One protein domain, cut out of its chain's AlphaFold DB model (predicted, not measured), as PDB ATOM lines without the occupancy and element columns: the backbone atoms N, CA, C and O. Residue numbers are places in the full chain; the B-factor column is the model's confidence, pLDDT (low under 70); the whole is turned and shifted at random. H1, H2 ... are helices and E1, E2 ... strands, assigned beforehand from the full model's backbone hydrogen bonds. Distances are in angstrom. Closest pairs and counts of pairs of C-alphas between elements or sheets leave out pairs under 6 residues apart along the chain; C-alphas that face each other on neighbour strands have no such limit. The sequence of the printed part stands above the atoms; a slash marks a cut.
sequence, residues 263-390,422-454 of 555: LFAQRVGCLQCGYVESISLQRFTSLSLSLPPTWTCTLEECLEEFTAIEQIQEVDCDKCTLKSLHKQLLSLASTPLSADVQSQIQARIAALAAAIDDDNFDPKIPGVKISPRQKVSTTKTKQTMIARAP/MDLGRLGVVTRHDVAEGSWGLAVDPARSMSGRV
ATOM      1  N   LEU A 263      57.027  52.829 -29.734       92.25
ATOM      2  CA  LEU A 263      55.869  52.010 -30.093       92.25
ATOM      3  C   LEU A 263      54.809  52.883 -30.764       92.25
ATOM      4  O   LEU A 263      54.421  53.912 -30.209       92.25
ATOM      5  N   PHE A 264      54.293  52.442 -31.907       93.12
ATOM      6  CA  PHE A 264      53.011  52.893 -32.433       93.12
ATOM      7  C   PHE A 264      51.870  52.075 -31.821       93.12
ATOM      8  O   PHE A 264      52.031  50.878 -31.592       93.12
ATOM      9  N   ALA A 265      50.715  52.708 -31.633       91.00
ATOM     10  CA  ALA A 265      49.416  52.051 -31.613       91.00
ATOM     11  C   ALA A 265      48.772  52.225 -32.992       91.00
ATOM     12  O   ALA A 265      48.710  53.344 -33.502       91.00
ATOM     13  N   GLN A 266      48.275  51.135 -33.574       92.44
ATOM     14  CA  GLN A 266      47.452  51.151 -34.779       92.44
ATOM     15  C   GLN A 266      46.063  50.585 -34.463       92.44
ATOM     16  O   GLN A 266      45.947  49.456 -33.981       92.44
ATOM     17  N   ARG A 267      45.014  51.346 -34.786       91.50
ATOM     18  CA  ARG A 267      43.611  50.908 -34.732       91.50
ATOM     19  C   ARG A 267      43.068  50.758 -36.146       91.50
ATOM     20  O   ARG A 267      43.301  51.623 -36.990       91.50
ATOM     21  N   VAL A 268      42.298  49.699 -36.368       93.25
ATOM     22  CA  VAL A 268      41.491  49.483 -37.574       93.25
ATOM     23  C   VAL A 268      40.038  49.278 -37.139       93.25
ATOM     24  O   VAL A 268      39.789  48.632 -36.126       93.25
ATOM     25  N   GLY A 269      39.069  49.856 -37.853       93.50
ATOM     26  CA  GLY A 269      37.659  49.765 -37.459       93.50
ATOM     27  C   GLY A 269      36.670  50.033 -38.586       93.50
ATOM     28  O   GLY A 269      36.932  50.842 -39.466       93.50
ATOM     29  N   CYS A 270      35.537  49.337 -38.584       95.00
ATOM     30  CA  CYS A 270      34.536  49.358 -39.648       95.00
ATOM     31  C   CYS A 270      33.488  50.458 -39.435       95.00
ATOM     32  O   CYS A 270      32.731  50.423 -38.464       95.00
ATOM     33  N   LEU A 271      33.366  51.373 -40.402       94.56
ATOM     34  CA  LEU A 271      32.379  52.461 -40.359       94.56
ATOM     35  C   LEU A 271      30.926  51.976 -40.515       94.56
ATOM     36  O   LEU A 271      30.005  52.692 -40.141       94.56
ATOM     37  N   GLN A 272      30.701  50.766 -41.039       93.88
ATOM     38  CA  GLN A 272      29.351  50.227 -41.251       93.88
ATOM     39  C   GLN A 272      28.746  49.566 -40.000       93.88
ATOM     40  O   GLN A 272      27.526  49.551 -39.852       93.88
ATOM     41  N   CYS A 273      29.564  48.977 -39.120       92.50
ATOM     42  CA  CYS A 273      29.069  48.222 -37.958       92.50
ATOM     43  C   CYS A 273      29.676  48.631 -36.609       92.50
ATOM     44  O   CYS A 273      29.367  47.993 -35.603       92.50
ATOM     45  N   GLY A 274      30.551  49.641 -36.583       90.75
ATOM     46  CA  GLY A 274      31.216  50.130 -35.373       90.75
ATOM     47  C   GLY A 274      32.289  49.198 -34.800       90.75
ATOM     48  O   GLY A 274      32.944  49.572 -33.834       90.75
ATOM     49  N   TYR A 275      32.496  48.003 -35.369       90.62
ATOM     50  CA  TYR A 275      33.513  47.068 -34.885       90.62
ATOM     51  C   TYR A 275      34.917  47.652 -35.023       90.62
ATOM     52  O   TYR A 275      35.296  48.090 -36.109       90.62
ATOM     53  N   VAL A 276      35.695  47.588 -33.946       89.00
ATOM     54  CA  VAL A 276      37.100  47.983 -33.904       89.00
ATOM     55  C   VAL A 276      37.944  46.766 -33.547       89.00
ATOM     56  O   VAL A 276      37.662  46.060 -32.583       89.00
ATOM     57  N   GLU A 277      38.975  46.525 -34.350       86.69
ATOM     58  CA  GLU A 277      39.965  45.474 -34.130       86.69
ATOM     59  C   GLU A 277      40.880  45.847 -32.953       86.69
ATOM     60  O   GLU A 277      41.100  47.029 -32.666       86.69
ATOM     61  N   SER A 278      41.433  44.844 -32.265       86.69
ATOM     62  CA  SER A 278      42.322  45.078 -31.126       86.69
ATOM     63  C   SER A 278      43.545  45.912 -31.527       86.69
ATOM     64  O   SER A 278      44.119  45.758 -32.606       86.69
ATOM     65  N   ILE A 279      43.931  46.842 -30.649       87.50
ATOM     66  CA  ILE A 279      44.954  47.844 -30.959       87.50
ATOM     67  C   ILE A 279      46.313  47.157 -31.111       87.50
ATOM     68  O   ILE A 279      46.865  46.602 -30.161       87.50
ATOM     69  N   SER A 280      46.861  47.213 -32.323       90.75
ATOM     70  CA  SER A 280      48.140  46.593 -32.654       90.75
ATOM     71  C   SER A 280      49.286  47.499 -32.211       90.75
ATOM     72  O   SER A 280      49.341  48.667 -32.601       90.75
ATOM     73  N   LEU A 281      50.209  46.967 -31.404       91.00
ATOM     74  CA  LEU A 281      51.421  47.673 -30.990       91.00
ATOM     75  C   LEU A 281      52.604  47.279 -31.882       91.00
ATOM     76  O   LEU A 281      52.967  46.105 -31.957       91.00
ATOM     77  N   GLN A 282      53.230  48.261 -32.531       93.44
ATOM     78  CA  GLN A 282      54.342  48.051 -33.469       93.44
ATOM     79  C   GLN A 282      55.577  48.848 -33.041       93.44
ATOM     80  O   GLN A 282      55.465  50.025 -32.708       93.44
ATOM     81  N   ARG A 283      56.764  48.228 -33.048       93.38
ATOM     82  CA  ARG A 283      58.033  48.904 -32.713       93.38
ATOM     83  C   ARG A 283      58.526  49.767 -33.876       93.38
ATOM     84  O   ARG A 283      58.375  49.377 -35.031       93.38
ATOM     85  N   PHE A 284      59.167  50.893 -33.569       94.88
ATOM     86  CA  PHE A 284      59.845  51.738 -34.557       94.88
ATOM     87  C   PHE A 284      61.162  52.311 -34.022       94.88
ATOM     88  O   PHE A 284      61.311  52.496 -32.817       94.88
ATOM     89  N   THR A 285      62.086  52.641 -34.930       95.12
ATOM     90  CA  THR A 285      63.351  53.356 -34.645       95.12
ATOM     91  C   THR A 285      63.407  54.760 -35.259       95.12
ATOM     92  O   THR A 285      64.181  55.610 -34.825       95.12
ATOM     93  N   SER A 286      62.569  55.020 -36.264       96.00
ATOM     94  CA  SER A 286      62.425  56.307 -36.950       96.00
ATOM     95  C   SER A 286      61.038  56.414 -37.581       96.00
ATOM     96  O   SER A 286      60.536  55.414 -38.096       96.00
ATOM     97  N   LEU A 287      60.450  57.610 -37.613       96.00
ATOM     98  CA  LEU A 287      59.257  57.894 -38.419       96.00
ATOM     99  C   LEU A 287      59.696  58.293 -39.828       96.00
ATOM    100  O   LEU A 287      60.574  59.141 -39.968       96.00
ATOM    101  N   SER A 288      59.070  57.723 -40.857       95.94
ATOM    102  CA  SER A 288      59.225  58.172 -42.245       95.94
ATOM    103  C   SER A 288      57.990  58.980 -42.632       95.94
ATOM    104  O   SER A 288      56.907  58.418 -42.771       95.94
ATOM    105  N   LEU A 289      58.147  60.297 -42.746       96.56
ATOM    106  CA  LEU A 289      57.066  61.237 -43.021       96.56
ATOM    107  C   LEU A 289      56.979  61.510 -44.524       96.56
ATOM    108  O   LEU A 289      57.974  61.887 -45.150       96.56
ATOM    109  N   SER A 290      55.791  61.337 -45.100       94.62
ATOM    110  CA  SER A 290      55.497  61.758 -46.471       94.62
ATOM    111  C   SER A 290      55.495  63.282 -46.570       94.62
ATOM    112  O   SER A 290      54.984  63.959 -45.682       94.62
ATOM    113  N   LEU A 291      56.044  63.824 -47.658       94.88
ATOM    114  CA  LEU A 291      55.991  65.259 -47.938       94.88
ATOM    115  C   LEU A 291      54.885  65.576 -48.957       94.88
ATOM    116  O   LEU A 291      54.821  64.898 -49.990       94.88
ATOM    117  N   PRO A 292      54.065  66.620 -48.734       91.12
ATOM    118  CA  PRO A 292      53.044  67.038 -49.689       91.12
ATOM    119  C   PRO A 292      53.655  67.507 -51.028       91.12
ATOM    120  O   PRO A 292      54.832  67.883 -51.089       91.12
ATOM    121  N   PRO A 293      52.862  67.540 -52.119       86.94
ATOM    122  CA  PRO A 293      53.283  68.033 -53.434       86.94
ATOM    123  C   PRO A 293      53.312  69.577 -53.506       86.94
ATOM    124  O   PRO A 293      52.899  70.176 -54.498       86.94
ATOM    125  N   THR A 294      53.773  70.238 -52.442       91.56
ATOM    126  CA  THR A 294      53.875  71.699 -52.315       91.56
ATOM    127  C   THR A 294      55.339  72.142 -52.269       91.56
ATOM    128  O   THR A 294      56.239  71.368 -51.956       91.56
ATOM    129  N   TRP A 295      55.607  73.419 -52.552       92.12
ATOM    130  CA  TRP A 295      56.963  73.984 -52.448       92.12
ATOM    131  C   TRP A 295      57.416  74.233 -51.000       92.12
ATOM    132  O   TRP A 295      58.613  74.374 -50.741       92.12
ATOM    133  N   THR A 296      56.470  74.284 -50.062       96.31
ATOM    134  CA  THR A 296      56.672  74.580 -48.639       96.31
ATOM    135  C   THR A 296      55.667  73.808 -47.789       96.31
ATOM    136  O   THR A 296      54.507  73.690 -48.188       96.31
ATOM    137  N   CYS A 297      56.094  73.348 -46.616       96.25
ATOM    138  CA  CYS A 297      55.240  72.780 -45.567       96.25
ATOM    139  C   CYS A 297      55.914  72.920 -44.190       96.25
ATOM    140  O   CYS A 297      57.093  73.284 -44.097       96.25
ATOM    141  N   THR A 298      55.184  72.635 -43.117       96.62
ATOM    142  CA  THR A 298      55.740  72.469 -41.764       96.62
ATOM    143  C   THR A 298      55.965  70.992 -41.421       96.62
ATOM    144  O   THR A 298      55.386  70.088 -42.027       96.62
ATOM    145  N   LEU A 299      56.840  70.723 -40.452       96.00
ATOM    146  CA  LEU A 299      57.032  69.388 -39.886       96.00
ATOM    147  C   LEU A 299      55.775  68.932 -39.134       96.00
ATOM    148  O   LEU A 299      55.439  67.752 -39.145       96.00
ATOM    149  N   GLU A 300      55.088  69.889 -38.520       93.50
ATOM    150  CA  GLU A 300      53.798  69.756 -37.864       93.50
ATOM    151  C   GLU A 300      52.730  69.224 -38.837       93.50
ATOM    152  O   GLU A 300      52.181  68.159 -38.572       93.50
ATOM    153  N   GLU A 301      52.535  69.846 -40.010       93.25
ATOM    154  CA  GLU A 301      51.659  69.323 -41.084       93.25
ATOM    155  C   GLU A 301      52.002  67.871 -41.466       93.25
ATOM    156  O   GLU A 301      51.116  67.034 -41.631       93.25
ATOM    157  N   CYS A 302      53.296  67.547 -41.576       95.69
ATOM    158  CA  CYS A 302      53.753  66.203 -41.942       95.69
ATOM    159  C   CYS A 302      53.494  65.155 -40.836       95.69
ATOM    160  O   CYS A 302      53.393  63.962 -41.130       95.69
ATOM    161  N   LEU A 303      53.410  65.577 -39.570       93.94
ATOM    162  CA  LEU A 303      53.078  64.729 -38.420       93.94
ATOM    163  C   LEU A 303      51.560  64.603 -38.207       93.94
ATOM    164  O   LEU A 303      51.092  63.539 -37.791       93.94
ATOM    165  N   GLU A 304      50.794  65.649 -38.522       89.88
ATOM    166  CA  GLU A 304      49.329  65.602 -38.558       89.88
ATOM    167  C   GLU A 304      48.850  64.629 -39.645       89.88
ATOM    168  O   GLU A 304      48.100  63.707 -39.331       89.88
ATOM    169  N   GLU A 305      49.372  64.723 -40.874       91.88
ATOM    170  CA  GLU A 305      49.075  63.774 -41.963       91.88
ATOM    171  C   GLU A 305      49.473  62.330 -41.592       91.88
ATOM    172  O   GLU A 305      48.707  61.391 -41.806       91.88
ATOM    173  N   PHE A 306      50.633  62.132 -40.952       93.75
ATOM    174  CA  PHE A 306      51.080  60.809 -40.489       93.75
ATOM    175  C   PHE A 306      50.163  60.186 -39.415       93.75
ATOM    176  O   PHE A 306      50.132  58.962 -39.272       93.75
ATOM    177  N   THR A 307      49.420  61.002 -38.656       92.31
ATOM    178  CA  THR A 307      48.503  60.544 -37.593       92.31
ATOM    179  C   THR A 307      47.018  60.732 -37.921       92.31
ATOM    180  O   THR A 307      46.153  60.491 -37.069       92.31
ATOM    181  N   ALA A 308      46.706  61.103 -39.166       90.62
ATOM    182  CA  ALA A 308      45.350  61.250 -39.675       90.62
ATOM    183  C   ALA A 308      44.584  59.913 -39.706       90.62
ATOM    184  O   ALA A 308      45.156  58.821 -39.646       90.62
ATOM    185  N   ILE A 309      43.253  60.001 -39.798       91.69
ATOM    186  CA  ILE A 309      42.384  58.829 -39.957       91.69
ATOM    187  C   ILE A 309      42.245  58.524 -41.452       91.69
ATOM    188  O   ILE A 309      41.477  59.167 -42.166       91.69
ATOM    189  N   GLU A 310      42.976  57.516 -41.913       92.50
ATOM    190  CA  GLU A 310      42.886  56.960 -43.262       92.50
ATOM    191  C   GLU A 310      41.548  56.215 -43.431       92.50
ATOM    192  O   GLU A 310      41.180  55.404 -42.580       92.50
ATOM    193  N   GLN A 311      40.824  56.443 -44.533       94.25
ATOM    194  CA  GLN A 311      39.665  55.623 -44.914       94.25
ATOM    195  C   GLN A 311      40.050  54.653 -46.031       94.25
ATOM    196  O   GLN A 311      40.368  55.067 -47.143       94.25
ATOM    197  N   ILE A 312      39.974  53.357 -45.739       94.94
ATOM    198  CA  ILE A 312      40.312  52.267 -46.651       94.94
ATOM    199  C   ILE A 312      39.011  51.607 -47.110       94.94
ATOM    200  O   ILE A 312      38.229  51.109 -46.296       94.94
ATOM    201  N   GLN A 313      38.765  51.635 -48.417       95.00
ATOM    202  CA  GLN A 313      37.577  51.054 -49.045       95.00
ATOM    203  C   GLN A 313      37.794  49.566 -49.369       95.00
ATOM    204  O   GLN A 313      38.922  49.079 -49.360       95.00
ATOM    205  N   GLU A 314      36.702  48.850 -49.644       93.56
ATOM    206  CA  GLU A 314      36.702  47.439 -50.076       93.56
ATOM    207  C   GLU A 314      37.386  46.442 -49.107       93.56
ATOM    208  O   GLU A 314      37.770  45.342 -49.499       93.56
ATOM    209  N   VAL A 315      37.479  46.764 -47.810       94.69
ATOM    210  CA  VAL A 315      38.105  45.890 -46.803       94.69
ATOM    211  C   VAL A 315      37.081  44.962 -46.152       94.69
ATOM    212  O   VAL A 315      36.111  45.414 -45.537       94.69
ATOM    213  N   ASP A 316      37.332  43.656 -46.227       94.44
ATOM    214  CA  ASP A 316      36.556  42.613 -45.544       94.44
ATOM    215  C   ASP A 316      36.351  42.916 -44.051       94.44
ATOM    216  O   ASP A 316      37.312  43.153 -43.314       94.44
ATOM    217  N   CYS A 317      35.102  42.874 -43.584       94.62
ATOM    218  CA  CYS A 317      34.761  42.998 -42.168       94.62
ATOM    219  C   CYS A 317      34.038  41.746 -41.666       94.62
ATOM    220  O   CYS A 317      32.954  41.398 -42.144       94.62
ATOM    221  N   ASP A 318      34.608  41.094 -40.656       92.75
ATOM    222  CA  ASP A 318      34.096  39.832 -40.126       92.75
ATOM    223  C   ASP A 318      32.769  40.020 -39.373       92.75
ATOM    224  O   ASP A 318      31.810  39.311 -39.671       92.75
ATOM    225  N   LYS A 319      32.610  41.056 -38.529       93.12
ATOM    226  CA  LYS A 319      31.314  41.368 -37.876       93.12
ATOM    227  C   LYS A 319      30.192  41.640 -38.894       93.12
ATOM    228  O   LYS A 319      29.068  41.176 -38.698       93.12
ATOM    229  N   CYS A 320      30.480  42.315 -40.014       94.94
ATOM    230  CA  CYS A 320      29.521  42.471 -41.119       94.94
ATOM    231  C   CYS A 320      29.246  41.147 -41.854       94.94
ATOM    232  O   CYS A 320      28.094  40.844 -42.161       94.94
ATOM    233  N   THR A 321      30.284  40.348 -42.107       94.75
ATOM    234  CA  THR A 321      30.193  39.034 -42.765       94.75
ATOM    235  C   THR A 321      29.316  38.070 -41.969       94.75
ATOM    236  O   THR A 321      28.406  37.455 -42.522       94.75
ATOM    237  N   LEU A 322      29.527  37.993 -40.656       93.50
ATOM    238  CA  LEU A 322      28.795  37.118 -39.745       93.50
ATOM    239  C   LEU A 322      27.334  37.560 -39.590       93.50
ATOM    240  O   LEU A 322      26.436  36.733 -39.749       93.50
ATOM    241  N   LYS A 323      27.067  38.865 -39.414       93.62
ATOM    242  CA  LYS A 323      25.693  39.408 -39.403       93.62
ATOM    243  C   LYS A 323      24.956  39.176 -40.730       93.62
ATOM    244  O   LYS A 323      23.776  38.825 -40.723       93.62
ATOM    245  N   SER A 324      25.641  39.325 -41.867       94.69
ATOM    246  CA  SER A 324      25.080  39.050 -43.197       94.69
ATOM    247  C   SER A 324      24.743  37.567 -43.377       94.69
ATOM    248  O   SER A 324      23.614  37.229 -43.739       94.69
ATOM    249  N   LEU A 325      25.674  36.669 -43.038       93.38
ATOM    250  CA  LEU A 325      25.479  35.221 -43.124       93.38
ATOM    251  C   LEU A 325      24.360  34.729 -42.193       93.38
ATOM    252  O   LEU A 325      23.549  33.898 -42.600       93.38
ATOM    253  N   HIS A 326      24.276  35.265 -40.974       93.25
ATOM    254  CA  HIS A 326      23.204  34.959 -40.027       93.25
ATOM    255  C   HIS A 326      21.834  35.382 -40.588       93.25
ATOM    256  O   HIS A 326      20.910  34.569 -40.638       93.25
ATOM    257  N   LYS A 327      21.717  36.606 -41.130       94.50
ATOM    258  CA  LYS A 327      20.492  37.085 -41.799       94.50
ATOM    259  C   LYS A 327      20.111  36.233 -43.019       94.50
ATOM    260  O   LYS A 327      18.933  35.929 -43.203       94.50
ATOM    261  N   GLN A 328      21.085  35.820 -43.834       93.50
ATOM    262  CA  GLN A 328      20.855  34.918 -44.968       93.50
ATOM    263  C   GLN A 328      20.316  33.558 -44.503       93.50
ATOM    264  O   GLN A 328      19.308  33.089 -45.032       93.50
ATOM    265  N   LEU A 329      20.928  32.942 -43.488       92.75
ATOM    266  CA  LEU A 329      20.486  31.647 -42.968       92.75
ATOM    267  C   LEU A 329      19.098  31.714 -42.314       92.75
ATOM    268  O   LEU A 329      18.295  30.822 -42.569       92.75
ATOM    269  N   LEU A 330      18.773  32.782 -41.576       94.12
ATOM    270  CA  LEU A 330      17.411  33.024 -41.076       94.12
ATOM    271  C   LEU A 330      16.384  33.085 -42.218       94.12
ATOM    272  O   LEU A 330      15.336  32.448 -42.137       94.12
ATOM    273  N   SER A 331      16.693  33.795 -43.313       93.19
ATOM    274  CA  SER A 331      15.785  33.875 -44.469       93.19
ATOM    275  C   SER A 331      15.602  32.531 -45.190       93.19
ATOM    276  O   SER A 331      14.515  32.230 -45.680       93.19
ATOM    277  N   LEU A 332      16.632  31.678 -45.204       90.88
ATOM    278  CA  LEU A 332      16.535  30.313 -45.729       90.88
ATOM    279  C   LEU A 332      15.720  29.409 -44.792       90.88
ATOM    280  O   LEU A 332      14.897  28.635 -45.273       90.88
ATOM    281  N   ALA A 333      15.883  29.543 -43.472       90.56
ATOM    282  CA  ALA A 333      15.148  28.768 -42.468       90.56
ATOM    283  C   ALA A 333      13.626  29.013 -42.481       90.56
ATOM    284  O   ALA A 333      12.878  28.144 -42.036       90.56
ATOM    285  N   SER A 334      13.161  30.151 -43.019       89.06
ATOM    286  CA  SER A 334      11.730  30.414 -43.248       89.06
ATOM    287  C   SER A 334      11.149  29.747 -44.505       89.06
ATOM    288  O   SER A 334       9.943  29.821 -44.725       89.06
ATOM    289  N   THR A 335      11.973  29.110 -45.345       90.56
ATOM    290  CA  THR A 335      11.503  28.380 -46.537       90.56
ATOM    291  C   THR A 335      11.251  26.896 -46.224       90.56
ATOM    292  O   THR A 335      11.926  26.337 -45.358       90.56
ATOM    293  N   PRO A 336      10.289  26.227 -46.896       88.69
ATOM    294  CA  PRO A 336      10.037  24.802 -46.686       88.69
ATOM    295  C   PRO A 336      11.226  23.962 -47.178       88.69
ATOM    296  O   PRO A 336      11.548  23.941 -48.366       88.69
ATOM    297  N   LEU A 337      11.871  23.263 -46.244       89.25
ATOM    298  CA  LEU A 337      13.099  22.486 -46.432       89.25
ATOM    299  C   LEU A 337      12.933  21.074 -45.848       89.25
ATOM    300  O   LEU A 337      11.986  20.805 -45.109       89.25
ATOM    301  N   SER A 338      13.856  20.159 -46.153       91.38
ATOM    302  CA  SER A 338      13.906  18.861 -45.467       91.38
ATOM    303  C   SER A 338      14.418  19.014 -44.030       91.38
ATOM    304  O   SER A 338      15.249  19.881 -43.745       91.38
ATOM    305  N   ALA A 339      13.954  18.144 -43.126       90.19
ATOM    306  CA  ALA A 339      14.278  18.212 -41.699       90.19
ATOM    307  C   ALA A 339      15.795  18.199 -41.417       90.19
ATOM    308  O   ALA A 339      16.271  18.972 -40.585       90.19
ATOM    309  N   ASP A 340      16.568  17.397 -42.157       90.12
ATOM    310  CA  ASP A 340      18.031  17.335 -42.023       90.12
ATOM    311  C   ASP A 340      18.703  18.671 -42.375       90.12
ATOM    312  O   ASP A 340      19.599  19.135 -41.667       90.12
ATOM    313  N   VAL A 341      18.253  19.316 -43.456       90.00
ATOM    314  CA  VAL A 341      18.783  20.610 -43.910       90.00
ATOM    315  C   VAL A 341      18.365  21.720 -42.950       90.00
ATOM    316  O   VAL A 341      19.189  22.567 -42.606       90.00
ATOM    317  N   GLN A 342      17.123  21.697 -42.462       91.94
ATOM    318  CA  GLN A 342      16.633  22.669 -41.488       91.94
ATOM    319  C   GLN A 342      17.382  22.554 -40.149       91.94
ATOM    320  O   GLN A 342      17.795  23.571 -39.597       91.94
ATOM    321  N   SER A 343      17.664  21.332 -39.684       90.50
ATOM    322  CA  SER A 343      18.497  21.065 -38.500       90.50
ATOM    323  C   SER A 343      19.929  21.599 -38.664       90.50
ATOM    324  O   SER A 343      20.425  22.341 -37.813       90.50
ATOM    325  N   GLN A 344      20.580  21.325 -39.804       91.56
ATOM    326  CA  GLN A 344      21.924  21.841 -40.104       91.56
ATOM    327  C   GLN A 344      21.971  23.375 -40.212       91.56
ATOM    328  O   GLN A 344      22.946  23.997 -39.784       91.56
ATOM    329  N   ILE A 345      20.932  24.001 -40.773       91.50
ATOM    330  CA  ILE A 345      20.813  25.462 -40.826       91.50
ATOM    331  C   ILE A 345      20.625  26.029 -39.417       91.50
ATOM    332  O   ILE A 345      21.345  26.957 -39.053       91.50
ATOM    333  N   GLN A 346      19.750  25.443 -38.595       93.00
ATOM    334  CA  GLN A 346      19.494  25.912 -37.232       93.00
ATOM    335  C   GLN A 346      20.743  25.825 -36.342       93.00
ATOM    336  O   GLN A 346      21.049  26.776 -35.623       93.00
ATOM    337  N   ALA A 347      21.525  24.745 -36.450       92.44
ATOM    338  CA  ALA A 347      22.805  24.615 -35.752       92.44
ATOM    339  C   ALA A 347      23.806  25.722 -36.148       92.44
ATOM    340  O   ALA A 347      24.501  26.272 -35.294       92.44
ATOM    341  N   ARG A 348      23.850  26.103 -37.433       93.00
ATOM    342  CA  ARG A 348      24.698  27.206 -37.920       93.00
ATOM    343  C   ARG A 348      24.181  28.584 -37.507       93.00
ATOM    344  O   ARG A 348      24.995  29.460 -37.238       93.00
ATOM    345  N   ILE A 349      22.862  28.780 -37.440       93.75
ATOM    346  CA  ILE A 349      22.242  30.010 -36.920       93.75
ATOM    347  C   ILE A 349      22.611  30.191 -35.444       93.75
ATOM    348  O   ILE A 349      23.055  31.274 -35.077       93.75
ATOM    349  N   ALA A 350      22.511  29.132 -34.632       93.44
ATOM    350  CA  ALA A 350      22.883  29.155 -33.218       93.44
ATOM    351  C   ALA A 350      24.383  29.434 -33.004       93.44
ATOM    352  O   ALA A 350      24.732  30.299 -32.206       93.44
ATOM    353  N   ALA A 351      25.269  28.775 -33.762       92.44
ATOM    354  CA  ALA A 351      26.711  29.033 -33.701       92.44
ATOM    355  C   ALA A 351      27.082  30.474 -34.110       92.44
ATOM    356  O   ALA A 351      28.013  31.053 -33.558       92.44
ATOM    357  N   LEU A 352      26.344  31.065 -35.059       92.25
ATOM    358  CA  LEU A 352      26.507  32.468 -35.449       92.25
ATOM    359  C   LEU A 352      25.918  33.450 -34.433       92.25
ATOM    360  O   LEU A 352      26.474  34.531 -34.293       92.25
ATOM    361  N   ALA A 353      24.817  33.105 -33.759       91.88
ATOM    362  CA  ALA A 353      24.249  33.924 -32.688       91.88
ATOM    363  C   ALA A 353      25.248  34.036 -31.532       91.88
ATOM    364  O   ALA A 353      25.733  35.128 -31.270       91.88
ATOM    365  N   ALA A 354      25.676  32.898 -30.973       92.00
ATOM    366  CA  ALA A 354      26.656  32.855 -29.887       92.00
ATOM    367  C   ALA A 354      27.932  33.646 -30.221       92.00
ATOM    368  O   ALA A 354      28.350  34.492 -29.446       92.00
ATOM    369  N   ALA A 355      28.500  33.472 -31.421       90.25
ATOM    370  CA  ALA A 355      29.680  34.234 -31.837       90.25
ATOM    371  C   ALA A 355      29.437  35.754 -31.985       90.25
ATOM    372  O   ALA A 355      30.361  36.541 -31.809       90.25
ATOM    373  N   ILE A 356      28.214  36.188 -32.315       89.75
ATOM    374  CA  ILE A 356      27.853  37.612 -32.386       89.75
ATOM    375  C   ILE A 356      27.596  38.194 -30.989       89.75
ATOM    376  O   ILE A 356      27.942  39.355 -30.766       89.75
ATOM    377  N   ASP A 357      27.025  37.400 -30.084       90.12
ATOM    378  CA  ASP A 357      26.674  37.786 -28.713       90.12
ATOM    379  C   ASP A 357      27.911  37.794 -27.786       90.12
ATOM    380  O   ASP A 357      28.059  38.705 -26.976       90.12
ATOM    381  N   ASP A 358      28.855  36.862 -27.979       88.75
ATOM    382  CA  ASP A 358      30.170  36.795 -27.306       88.75
ATOM    383  C   ASP A 358      31.191  37.834 -27.846       88.75
ATOM    384  O   ASP A 358      32.370  37.801 -27.488       88.75
ATOM    385  N   ASP A 359      30.783  38.715 -28.770       84.06
ATOM    386  CA  ASP A 359      31.647  39.637 -29.535       84.06
ATOM    387  C   ASP A 359      32.851  38.948 -30.251       84.06
ATOM    388  O   ASP A 359      33.880  39.561 -30.554       84.06
ATOM    389  N   ASN A 360      32.720  37.656 -30.579       86.56
ATOM    390  CA  ASN A 360      33.763  36.820 -31.179       86.56
ATOM    391  C   ASN A 360      33.671  36.772 -32.716       86.56
ATOM    392  O   ASN A 360      32.979  35.940 -33.307       86.56
ATOM    393  N   PHE A 361      34.448  37.629 -33.381       87.06
ATOM    394  CA  PHE A 361      34.448  37.754 -34.844       87.06
ATOM    395  C   PHE A 361      35.582  37.001 -35.566       87.06
ATOM    396  O   PHE A 361      35.899  37.356 -36.701       87.06
ATOM    397  N   ASP A 362      36.197  35.966 -34.971       80.62
ATOM    398  CA  ASP A 362      37.140  35.110 -35.720       80.62
ATOM    399  C   ASP A 362      36.385  34.360 -36.848       80.62
ATOM    400  O   ASP A 362      35.369  33.709 -36.589       80.62
ATOM    401  N   PRO A 363      36.862  34.383 -38.110       73.44
ATOM    402  CA  PRO A 363      36.225  33.672 -39.223       73.44
ATOM    403  C   PRO A 363      36.190  32.130 -39.094       73.44
ATOM    404  O   PRO A 363      35.622  31.466 -39.965       73.44
ATOM    405  N   LYS A 364      36.781  31.532 -38.049       82.81
ATOM    406  CA  LYS A 364      36.862  30.078 -37.791       82.81
ATOM    407  C   LYS A 364      35.811  29.551 -36.797       82.81
ATOM    408  O   LYS A 364      36.097  28.614 -36.048       82.81
ATOM    409  N   ILE A 365      34.600  30.109 -36.781       84.56
ATOM    410  CA  ILE A 365      33.505  29.627 -35.916       84.56
ATOM    411  C   ILE A 365      33.275  28.109 -36.116       84.56
ATOM    412  O   ILE A 365      33.054  27.665 -37.250       84.56
ATOM    413  N   PRO A 366      33.280  27.290 -35.042       84.00
ATOM    414  CA  PRO A 366      33.031  25.854 -35.135       84.00
ATOM    415  C   PRO A 366      31.727  25.517 -35.874       84.00
ATOM    416  O   PRO A 366      30.672  26.088 -35.620       84.00
ATOM    417  N   GLY A 367      31.801  24.580 -36.823       80.88
ATOM    418  CA  GLY A 367      30.653  24.160 -37.640       80.88
ATOM    419  C   GLY A 367      30.245  25.125 -38.766       80.88
ATOM    420  O   GLY A 367      29.464  24.737 -39.637       80.88
ATOM    421  N   VAL A 368      30.795  26.344 -38.827       86.50
ATOM    422  CA  VAL A 368      30.465  27.335 -39.862       86.50
ATOM    423  C   VAL A 368      31.634  27.500 -40.833       86.50
ATOM    424  O   VAL A 368      32.718  27.936 -40.470       86.50
ATOM    425  N   LYS A 369      31.406  27.185 -42.113       86.81
ATOM    426  CA  LYS A 369      32.348  27.498 -43.198       86.81
ATOM    427  C   LYS A 369      31.882  28.751 -43.936       86.81
ATOM    428  O   LYS A 369      30.754  28.785 -44.428       86.81
ATOM    429  N   ILE A 370      32.761  29.747 -44.018       88.44
ATOM    430  CA  ILE A 370      32.554  31.007 -44.740       88.44
ATOM    431  C   ILE A 370      33.364  30.937 -46.039       88.44
ATOM    432  O   ILE A 370      34.573  30.715 -46.006       88.44
ATOM    433  N   SER A 371      32.711  31.094 -47.190       88.25
ATOM    434  CA  SER A 371      33.407  31.180 -48.482       88.25
ATOM    435  C   SER A 371      33.782  32.632 -48.822       88.25
ATOM    436  O   SER A 371      33.096  33.550 -48.369       88.25
ATOM    437  N   PRO A 372      34.802  32.883 -49.668       88.06
ATOM    438  CA  PRO A 372      35.182  34.245 -50.060       88.06
ATOM    439  C   PRO A 372      34.031  35.074 -50.653       88.06
ATOM    440  O   PRO A 372      33.977  36.276 -50.442       88.06
ATOM    441  N   ARG A 373      33.065  34.431 -51.328       89.75
ATOM    442  CA  ARG A 373      31.870  35.083 -51.903       89.75
ATOM    443  C   ARG A 373      30.819  35.521 -50.871       89.75
ATOM    444  O   ARG A 373      29.848  36.163 -51.248       89.75
ATOM    445  N   GLN A 374      30.963  35.116 -49.611       90.00
ATOM    446  CA  GLN A 374      30.053  35.479 -48.516       90.00
ATOM    447  C   GLN A 374      30.631  36.568 -47.610       90.00
ATOM    448  O   GLN A 374      29.914  37.073 -46.747       90.00
ATOM    449  N   LYS A 375      31.908  36.925 -47.798       93.12
ATOM    450  CA  LYS A 375      32.519  38.054 -47.110       93.12
ATOM    451  C   LYS A 375      31.827  39.358 -47.498       93.12
ATOM    452  O   LYS A 375      31.430  39.546 -48.647       93.12
ATOM    453  N   VAL A 376      31.707  40.255 -46.529       95.12
ATOM    454  CA  VAL A 376      31.202  41.613 -46.729       95.12
ATOM    455  C   VAL A 376      32.377  42.575 -46.634       95.12
ATOM    456  O   VAL A 376      32.914  42.814 -45.550       95.12
ATOM    457  N   SER A 377      32.773  43.110 -47.784       96.00
ATOM    458  CA  SER A 377      33.769  44.171 -47.906       96.00
ATOM    459  C   SER A 377      33.126  45.528 -47.585       96.00
ATOM    460  O   SER A 377      31.963  45.770 -47.906       96.00
ATOM    461  N   THR A 378      33.858  46.394 -46.887       95.44
ATOM    462  CA  THR A 378      33.341  47.601 -46.219       95.44
ATOM    463  C   THR A 378      34.370  48.730 -46.245       95.44
ATOM    464  O   THR A 378      35.553  48.482 -46.478       95.44
ATOM    465  N   THR A 379      33.959  49.962 -45.934       96.31
ATOM    466  CA  THR A 379      34.923  51.014 -45.577       96.31
ATOM    467  C   THR A 379      35.359  50.842 -44.122       96.31
ATOM    468  O   THR A 379      34.533  50.893 -43.203       96.31
ATOM    469  N   LYS A 380      36.666  50.674 -43.906       96.06
ATOM    470  CA  LYS A 380      37.294  50.740 -42.583       96.06
ATOM    471  C   LYS A 380      38.110  52.021 -42.441       96.06
ATOM    472  O   LYS A 380      38.738  52.475 -43.389       96.06
ATOM    473  N   THR A 381      38.153  52.574 -41.239       95.25
ATOM    474  CA  THR A 381      39.171  53.546 -40.832       95.25
ATOM    475  C   THR A 381      40.424  52.839 -40.340       95.25
ATOM    476  O   THR A 381      40.309  51.842 -39.620       95.25
ATOM    477  N   LYS A 382      41.593  53.408 -40.620       94.06
ATOM    478  CA  LYS A 382      42.875  53.086 -39.989       94.06
ATOM    479  C   LYS A 382      43.474  54.363 -39.396       94.06
ATOM    480  O   LYS A 382      43.395  55.423 -40.002       94.06
ATOM    481  N   GLN A 383      44.072  54.269 -38.211       92.94
ATOM    482  CA  GLN A 383      44.848  55.364 -37.625       92.94
ATOM    483  C   GLN A 383      46.073  54.804 -36.899       92.94
ATOM    484  O   GLN A 383      45.965  53.800 -36.190       92.94
ATOM    485  N   THR A 384      47.211  55.481 -37.049       92.75
ATOM    486  CA  THR A 384      48.483  55.167 -36.388       92.75
ATOM    487  C   THR A 384      48.895  56.347 -35.513       92.75
ATOM    488  O   THR A 384      48.852  57.486 -35.963       92.75
ATOM    489  N   MET A 385      49.290  56.100 -34.263       90.69
ATOM    490  CA  MET A 385      49.736  57.139 -33.320       90.69
ATOM    491  C   MET A 385      50.892  56.630 -32.459       90.69
ATOM    492  O   MET A 385      51.051  55.423 -32.292       90.69
ATOM    493  N   ILE A 386      51.702  57.518 -31.880       91.00
ATOM    494  CA  ILE A 386      52.800  57.104 -30.993       91.00
ATOM    495  C   ILE A 386      52.227  56.707 -29.621       91.00
ATOM    496  O   ILE A 386      51.808  57.561 -28.842       91.00
ATOM    497  N   ALA A 387      52.241  55.411 -29.307       88.69
ATOM    498  CA  ALA A 387      51.839  54.871 -28.006       88.69
ATOM    499  C   ALA A 387      52.912  55.088 -26.931       88.69
ATOM    500  O   ALA A 387      52.614  55.448 -25.795       88.69
ATOM    501  N   ARG A 388      54.183  54.891 -27.299       89.12
ATOM    502  CA  ARG A 388      55.342  55.142 -26.436       89.12
ATOM    503  C   ARG A 388      56.434  55.798 -27.262       89.12
ATOM    504  O   ARG A 388      56.939  55.190 -28.204       89.12
ATOM    505  N   ALA A 389      56.807  57.023 -26.922       90.56
ATOM    506  CA  ALA A 389      57.845  57.734 -27.656       90.56
ATOM    507  C   ALA A 389      59.262  57.289 -27.222       90.56
ATOM    508  O   ALA A 389      59.449  56.880 -26.073       90.56
ATOM    509  N   PRO A 390      60.257  57.329 -28.125       93.38
ATOM    510  CA  PRO A 390      61.642  56.959 -27.825       93.38
ATOM    511  C   PRO A 390      62.395  58.066 -27.068       93.38
ATOM    512  O   PRO A 390      62.011  59.234 -27.115       93.38
ATOM    513  N   MET A 422      60.135  70.835 -30.113       91.25
ATOM    514  CA  MET A 422      58.809  70.307 -30.454       91.25
ATOM    515  C   MET A 422      58.124  69.733 -29.203       91.25
ATOM    516  O   MET A 422      58.812  69.299 -28.283       91.25
ATOM    517  N   ASP A 423      56.792  69.716 -29.149       88.81
ATOM    518  CA  ASP A 423      55.984  69.132 -28.061       88.81
ATOM    519  C   ASP A 423      54.960  68.176 -28.696       88.81
ATOM    520  O   ASP A 423      53.931  68.607 -29.219       88.81
ATOM    521  N   LEU A 424      55.269  66.871 -28.711       86.00
ATOM    522  CA  LEU A 424      54.423  65.862 -29.366       86.00
ATOM    523  C   LEU A 424      53.052  65.729 -28.689       86.00
ATOM    524  O   LEU A 424      52.074  65.359 -29.341       86.00
ATOM    525  N   GLY A 425      52.981  66.046 -27.392       79.00
ATOM    526  CA  GLY A 425      51.734  66.085 -26.638       79.00
ATOM    527  C   GLY A 425      50.797  67.171 -27.159       79.00
ATOM    528  O   GLY A 425      49.609  66.912 -27.346       79.00
ATOM    529  N   ARG A 426      51.313  68.373 -27.445       79.62
ATOM    530  CA  ARG A 426      50.529  69.471 -28.048       79.62
ATOM    531  C   ARG A 426      50.066  69.169 -29.464       79.62
ATOM    532  O   ARG A 426      48.917  69.454 -29.771       79.62
ATOM    533  N   LEU A 427      50.933  68.575 -30.285       79.69
ATOM    534  CA  LEU A 427      50.602  68.196 -31.665       79.69
ATOM    535  C   LEU A 427      49.581  67.046 -31.746       79.69
ATOM    536  O   LEU A 427      49.096  66.729 -32.822       79.69
ATOM    537  N   GLY A 428      49.258  66.391 -30.624       77.50
ATOM    538  CA  GLY A 428      48.288  65.296 -30.598       77.50
ATOM    539  C   GLY A 428      48.767  64.015 -31.288       77.50
ATOM    540  O   GLY A 428      47.952  63.131 -31.502       77.50
ATOM    541  N   VAL A 429      50.067  63.904 -31.590       83.94
ATOM    542  CA  VAL A 429      50.713  62.781 -32.309       83.94
ATOM    543  C   VAL A 429      50.833  61.518 -31.437       83.94
ATOM    544  O   VAL A 429      51.006  60.402 -31.936       83.94
ATOM    545  N   VAL A 430      50.742  61.688 -30.115       83.44
ATOM    546  CA  VAL A 430      50.769  60.610 -29.119       83.44
ATOM    547  C   VAL A 430      49.376  60.180 -28.668       83.44
ATOM    548  O   VAL A 430      48.418  60.954 -28.699       83.44
ATOM    549  N   THR A 431      49.283  58.945 -28.178       75.88
ATOM    550  CA  THR A 431      48.142  58.480 -27.381       75.88
ATOM    551  C   THR A 431      47.966  59.316 -26.111       75.88
ATOM    552  O   THR A 431      48.908  59.945 -25.623       75.88
ATOM    553  N   ARG A 432      46.763  59.282 -25.524       66.44
ATOM    554  CA  ARG A 432      46.584  59.741 -24.142       66.44
ATOM    555  C   ARG A 432      47.285  58.800 -23.164       66.44
ATOM    556  O   ARG A 432      47.437  57.611 -23.427       66.44
ATOM    557  N   HIS A 433      47.720  59.395 -22.060       53.66
ATOM    558  CA  HIS A 433      48.316  58.749 -20.880       53.66
ATOM    559  C   HIS A 433      47.763  59.374 -19.583       53.66
ATOM    560  O   HIS A 433      48.193  59.041 -18.489       53.66
ATOM    561  N   ASP A 434      46.811  60.306 -19.699       50.59
ATOM    562  CA  ASP A 434      46.256  61.134 -18.625       50.59
ATOM    563  C   ASP A 434      45.024  60.509 -17.937       50.59
ATOM    564  O   ASP A 434      44.176  61.225 -17.409       50.59
ATOM    565  N   VAL A 435      44.932  59.172 -17.925       46.34
ATOM    566  CA  VAL A 435      43.906  58.404 -17.195       46.34
ATOM    567  C   VAL A 435      44.567  57.642 -16.048       46.34
ATOM    568  O   VAL A 435      45.502  56.876 -16.267       46.34
ATOM    569  N   ALA A 436      44.080  57.836 -14.822       40.19
ATOM    570  CA  ALA A 436      44.763  57.385 -13.605       40.19
ATOM    571  C   ALA A 436      44.734  55.859 -13.349       40.19
ATOM    572  O   ALA A 436      45.377  55.392 -12.415       40.19
ATOM    573  N   GLU A 437      44.003  55.083 -14.157       37.78
ATOM    574  CA  GLU A 437      43.630  53.690 -13.852       37.78
ATOM    575  C   GLU A 437      44.224  52.649 -14.822       37.78
ATOM    576  O   GLU A 437      43.766  51.513 -14.887       37.78
ATOM    577  N   GLY A 438      45.219  53.017 -15.637       40.97
ATOM    578  CA  GLY A 438      45.881  52.090 -16.575       40.97
ATOM    579  C   GLY A 438      45.048  51.685 -17.802       40.97
ATOM    580  O   GLY A 438      45.586  51.115 -18.752       40.97
ATOM    581  N   SER A 439      43.761  52.043 -17.843       44.12
ATOM    582  CA  SER A 439      43.007  52.151 -19.092       44.12
ATOM    583  C   SER A 439      43.642  53.229 -19.973       44.12
ATOM    584  O   SER A 439      43.809  54.369 -19.550       44.12
ATOM    585  N   TRP A 440      43.971  52.892 -21.222       52.16
ATOM    586  CA  TRP A 440      44.682  53.793 -22.140       52.16
ATOM    587  C   TRP A 440      43.857  55.015 -22.600       52.16
ATOM    588  O   TRP A 440      44.374  55.866 -23.321       52.16
ATOM    589  N   GLY A 441      42.570  55.106 -22.236       52.75
ATOM    590  CA  GLY A 441      41.705  56.252 -22.562       52.75
ATOM    591  C   GLY A 441      41.459  56.473 -24.056       52.75
ATOM    592  O   GLY A 441      41.085  57.573 -24.461       52.75
ATOM    593  N   LEU A 442      41.721  55.456 -24.881       66.69
ATOM    594  CA  LEU A 442      41.686  55.568 -26.334       66.69
ATOM    595  C   LEU A 442      40.252  55.525 -26.849       66.69
ATOM    596  O   LEU A 442      39.458  54.674 -26.448       66.69
ATOM    597  N   ALA A 443      39.928  56.419 -27.782       66.56
ATOM    598  CA  ALA A 443      38.613  56.427 -28.404       66.56
ATOM    599  C   ALA A 443      38.412  55.157 -29.254       66.56
ATOM    600  O   ALA A 443      39.078  54.962 -30.275       66.56
ATOM    601  N   VAL A 444      37.460  54.317 -28.843       69.88
ATOM    602  CA  VAL A 444      37.031  53.108 -29.574       69.88
ATOM    603  C   VAL A 444      35.975  53.390 -30.651       69.88
ATOM    604  O   VAL A 444      35.549  52.476 -31.343       69.88
ATOM    605  N   ASP A 445      35.568  54.647 -30.838       78.69
ATOM    606  CA  ASP A 445      34.758  55.064 -31.987       78.69
ATOM    607  C   ASP A 445      35.655  55.121 -33.247       78.69
ATOM    608  O   ASP A 445      36.603  55.920 -33.268       78.69
ATOM    609  N   PRO A 446      35.396  54.316 -34.301       80.56
ATOM    610  CA  PRO A 446      36.214  54.314 -35.513       80.56
ATOM    611  C   PRO A 446      36.230  55.674 -36.228       80.56
ATOM    612  O   PRO A 446      37.239  56.017 -36.842       80.56
ATOM    613  N   ALA A 447      35.175  56.484 -36.102       80.25
ATOM    614  CA  ALA A 447      35.081  57.804 -36.725       80.25
ATOM    615  C   ALA A 447      35.828  58.916 -35.955       80.25
ATOM    616  O   ALA A 447      35.952  60.029 -36.467       80.25
ATOM    617  N   ARG A 448      36.344  58.651 -34.742       81.38
ATOM    618  CA  ARG A 448      37.068  59.636 -33.910       81.38
ATOM    619  C   ARG A 448      38.549  59.300 -33.776       81.38
ATOM    620  O   ARG A 448      38.934  58.135 -33.843       81.38
ATOM    621  N   SER A 449      39.381  60.312 -33.524       81.62
ATOM    622  CA  SER A 449      40.815  60.118 -33.265       81.62
ATOM    623  C   SER A 449      41.043  59.332 -31.972       81.62
ATOM    624  O   SER A 449      40.480  59.687 -30.934       81.62
ATOM    625  N   MET A 450      41.908  58.312 -32.009       79.44
ATOM    626  CA  MET A 450      42.301  57.507 -30.846       79.44
ATOM    627  C   MET A 450      42.775  58.357 -29.665       79.44
ATOM    628  O   MET A 450      42.493  58.006 -28.523       79.44
ATOM    629  N   SER A 451      43.452  59.482 -29.919       72.75
ATOM    630  CA  SER A 451      43.928  60.387 -28.868       72.75
ATOM    631  C   SER A 451      42.811  61.093 -28.096       72.75
ATOM    632  O   SER A 451      43.112  61.832 -27.164       72.75
ATOM    633  N   GLY A 452      41.533  60.941 -28.467       61.25
ATOM    634  CA  GLY A 452      40.409  61.591 -27.780       61.25
ATOM    635  C   GLY A 452      40.508  63.123 -27.744       61.25
ATOM    636  O   GLY A 452      39.828  63.769 -26.947       61.25
ATOM    637  N   ARG A 453      41.386  63.704 -28.569       62.06
ATOM    638  CA  ARG A 453      41.574  65.140 -28.760       62.06
ATOM    639  C   ARG A 453      41.022  65.494 -30.129       62.06
ATOM    640  O   ARG A 453      41.361  64.856 -31.124       62.06
ATOM    641  N   VAL A 454      40.177  66.515 -30.163       52.72
ATOM    642  CA  VAL A 454      39.771  67.163 -31.409       52.72
ATOM    643  C   VAL A 454      41.012  67.881 -31.966       52.72
ATOM    644  O   VAL A 454      41.609  68.662 -31.219       52.72
TER     645      VAL A 454
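AT A GLANCE: This is residues 263 to 390 and 422 to 454 of the 555 residues of the protein "Cysteine proteinase" of Morchella conica CCBAS932 (UniProt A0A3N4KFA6). A curled sheet of four strands, E2, E1, E6 and E5, makes the middle of a long domain, with the helical hairpin of H2 and H3 carrying the length onward at one end and H1, E3 and E4 gathered at the other. Residues 293 to 298 and 434 to 439 stick out from the body. The printed part has 161 residues with three named helices and six named strands, in the order E1, E2, E3, E4, H1, E5, H2, H3, E6; the sheet is antiparallel throughout and the class is mixed, helices and strands. The whole is loose, with a radius of gyration of the C-alphas of 20.9 A, and elongated, spanning 70 by 42 by 27 A.

IN THESE COORDINATES: Find C-alpha 263 at (55.869, 52.010, -30.093); from there E1 runs 23.5 A through residues 263 to 270. E2 is residues 280 to 284, E3 287 to 290 and E4 296 to 298. H1 follows at residues 299 to 307, 12.5 A long, then E5 at 310 to 316, 15.8 A. Look at C-alpha 318, at (34.096, 39.832, -40.126), where H2 begins; it runs 22.1 A to residue 333. H3, residues 339 to 357, is 26.6 A long. E6, residues 377 to 388, covers 32.4 A and ends at C-alpha 388, at (55.342, 55.142, -26.436).

HOW THE PARTS SIT: Start at the sheet, ordered E2, E1, E6, E5 and strongly twisted, with edge strands E2 and E5. E1 and E6 are antiparallel at 160 degrees; N 265 and O 385 are 2.8 A apart, within hydrogen-bond range. E2 and E1 form a hairpin, with N 264 and O 282 at 2.8 A. E6 and E5 are antiparallel, with N 312 and O 380 at 2.8 A. E2 runs on into E3 across a break of 2 residues, at 96 degrees; E3 and E4 pair with no named strand. H1 is on the sheet through its residues 303 to 307, and its closest C-alphas to E6 are those of Thr 307 and Thr 384, 5.5 A apart. H2 only grazes the sheet, with residues 318 to 321. H2 and H3 touch, the closest C-alphas being those of His 326 and Ile 349 at 5.9 A, with a shallow tilt of 30 degrees, opposite ways. H3 is not on the sheet. In H1, H2 and H3 every O i to N i+4 pair is within hydrogen-bond range.

THE WHOLE: The two C-alphas farthest apart are those of Trp 295 and Ala 339, 71.0 A. Residues 391 to 421 are not printed, and C-alphas 390 and 422 are 13.9 A apart across this cut. The link from H3 to E6 is long, 19 residues, and residues 422 to 454 hold no named element. The mean pLDDT of the printed part is 86.8; look for values under 70 at residues 432 to 444 and 452 to 454.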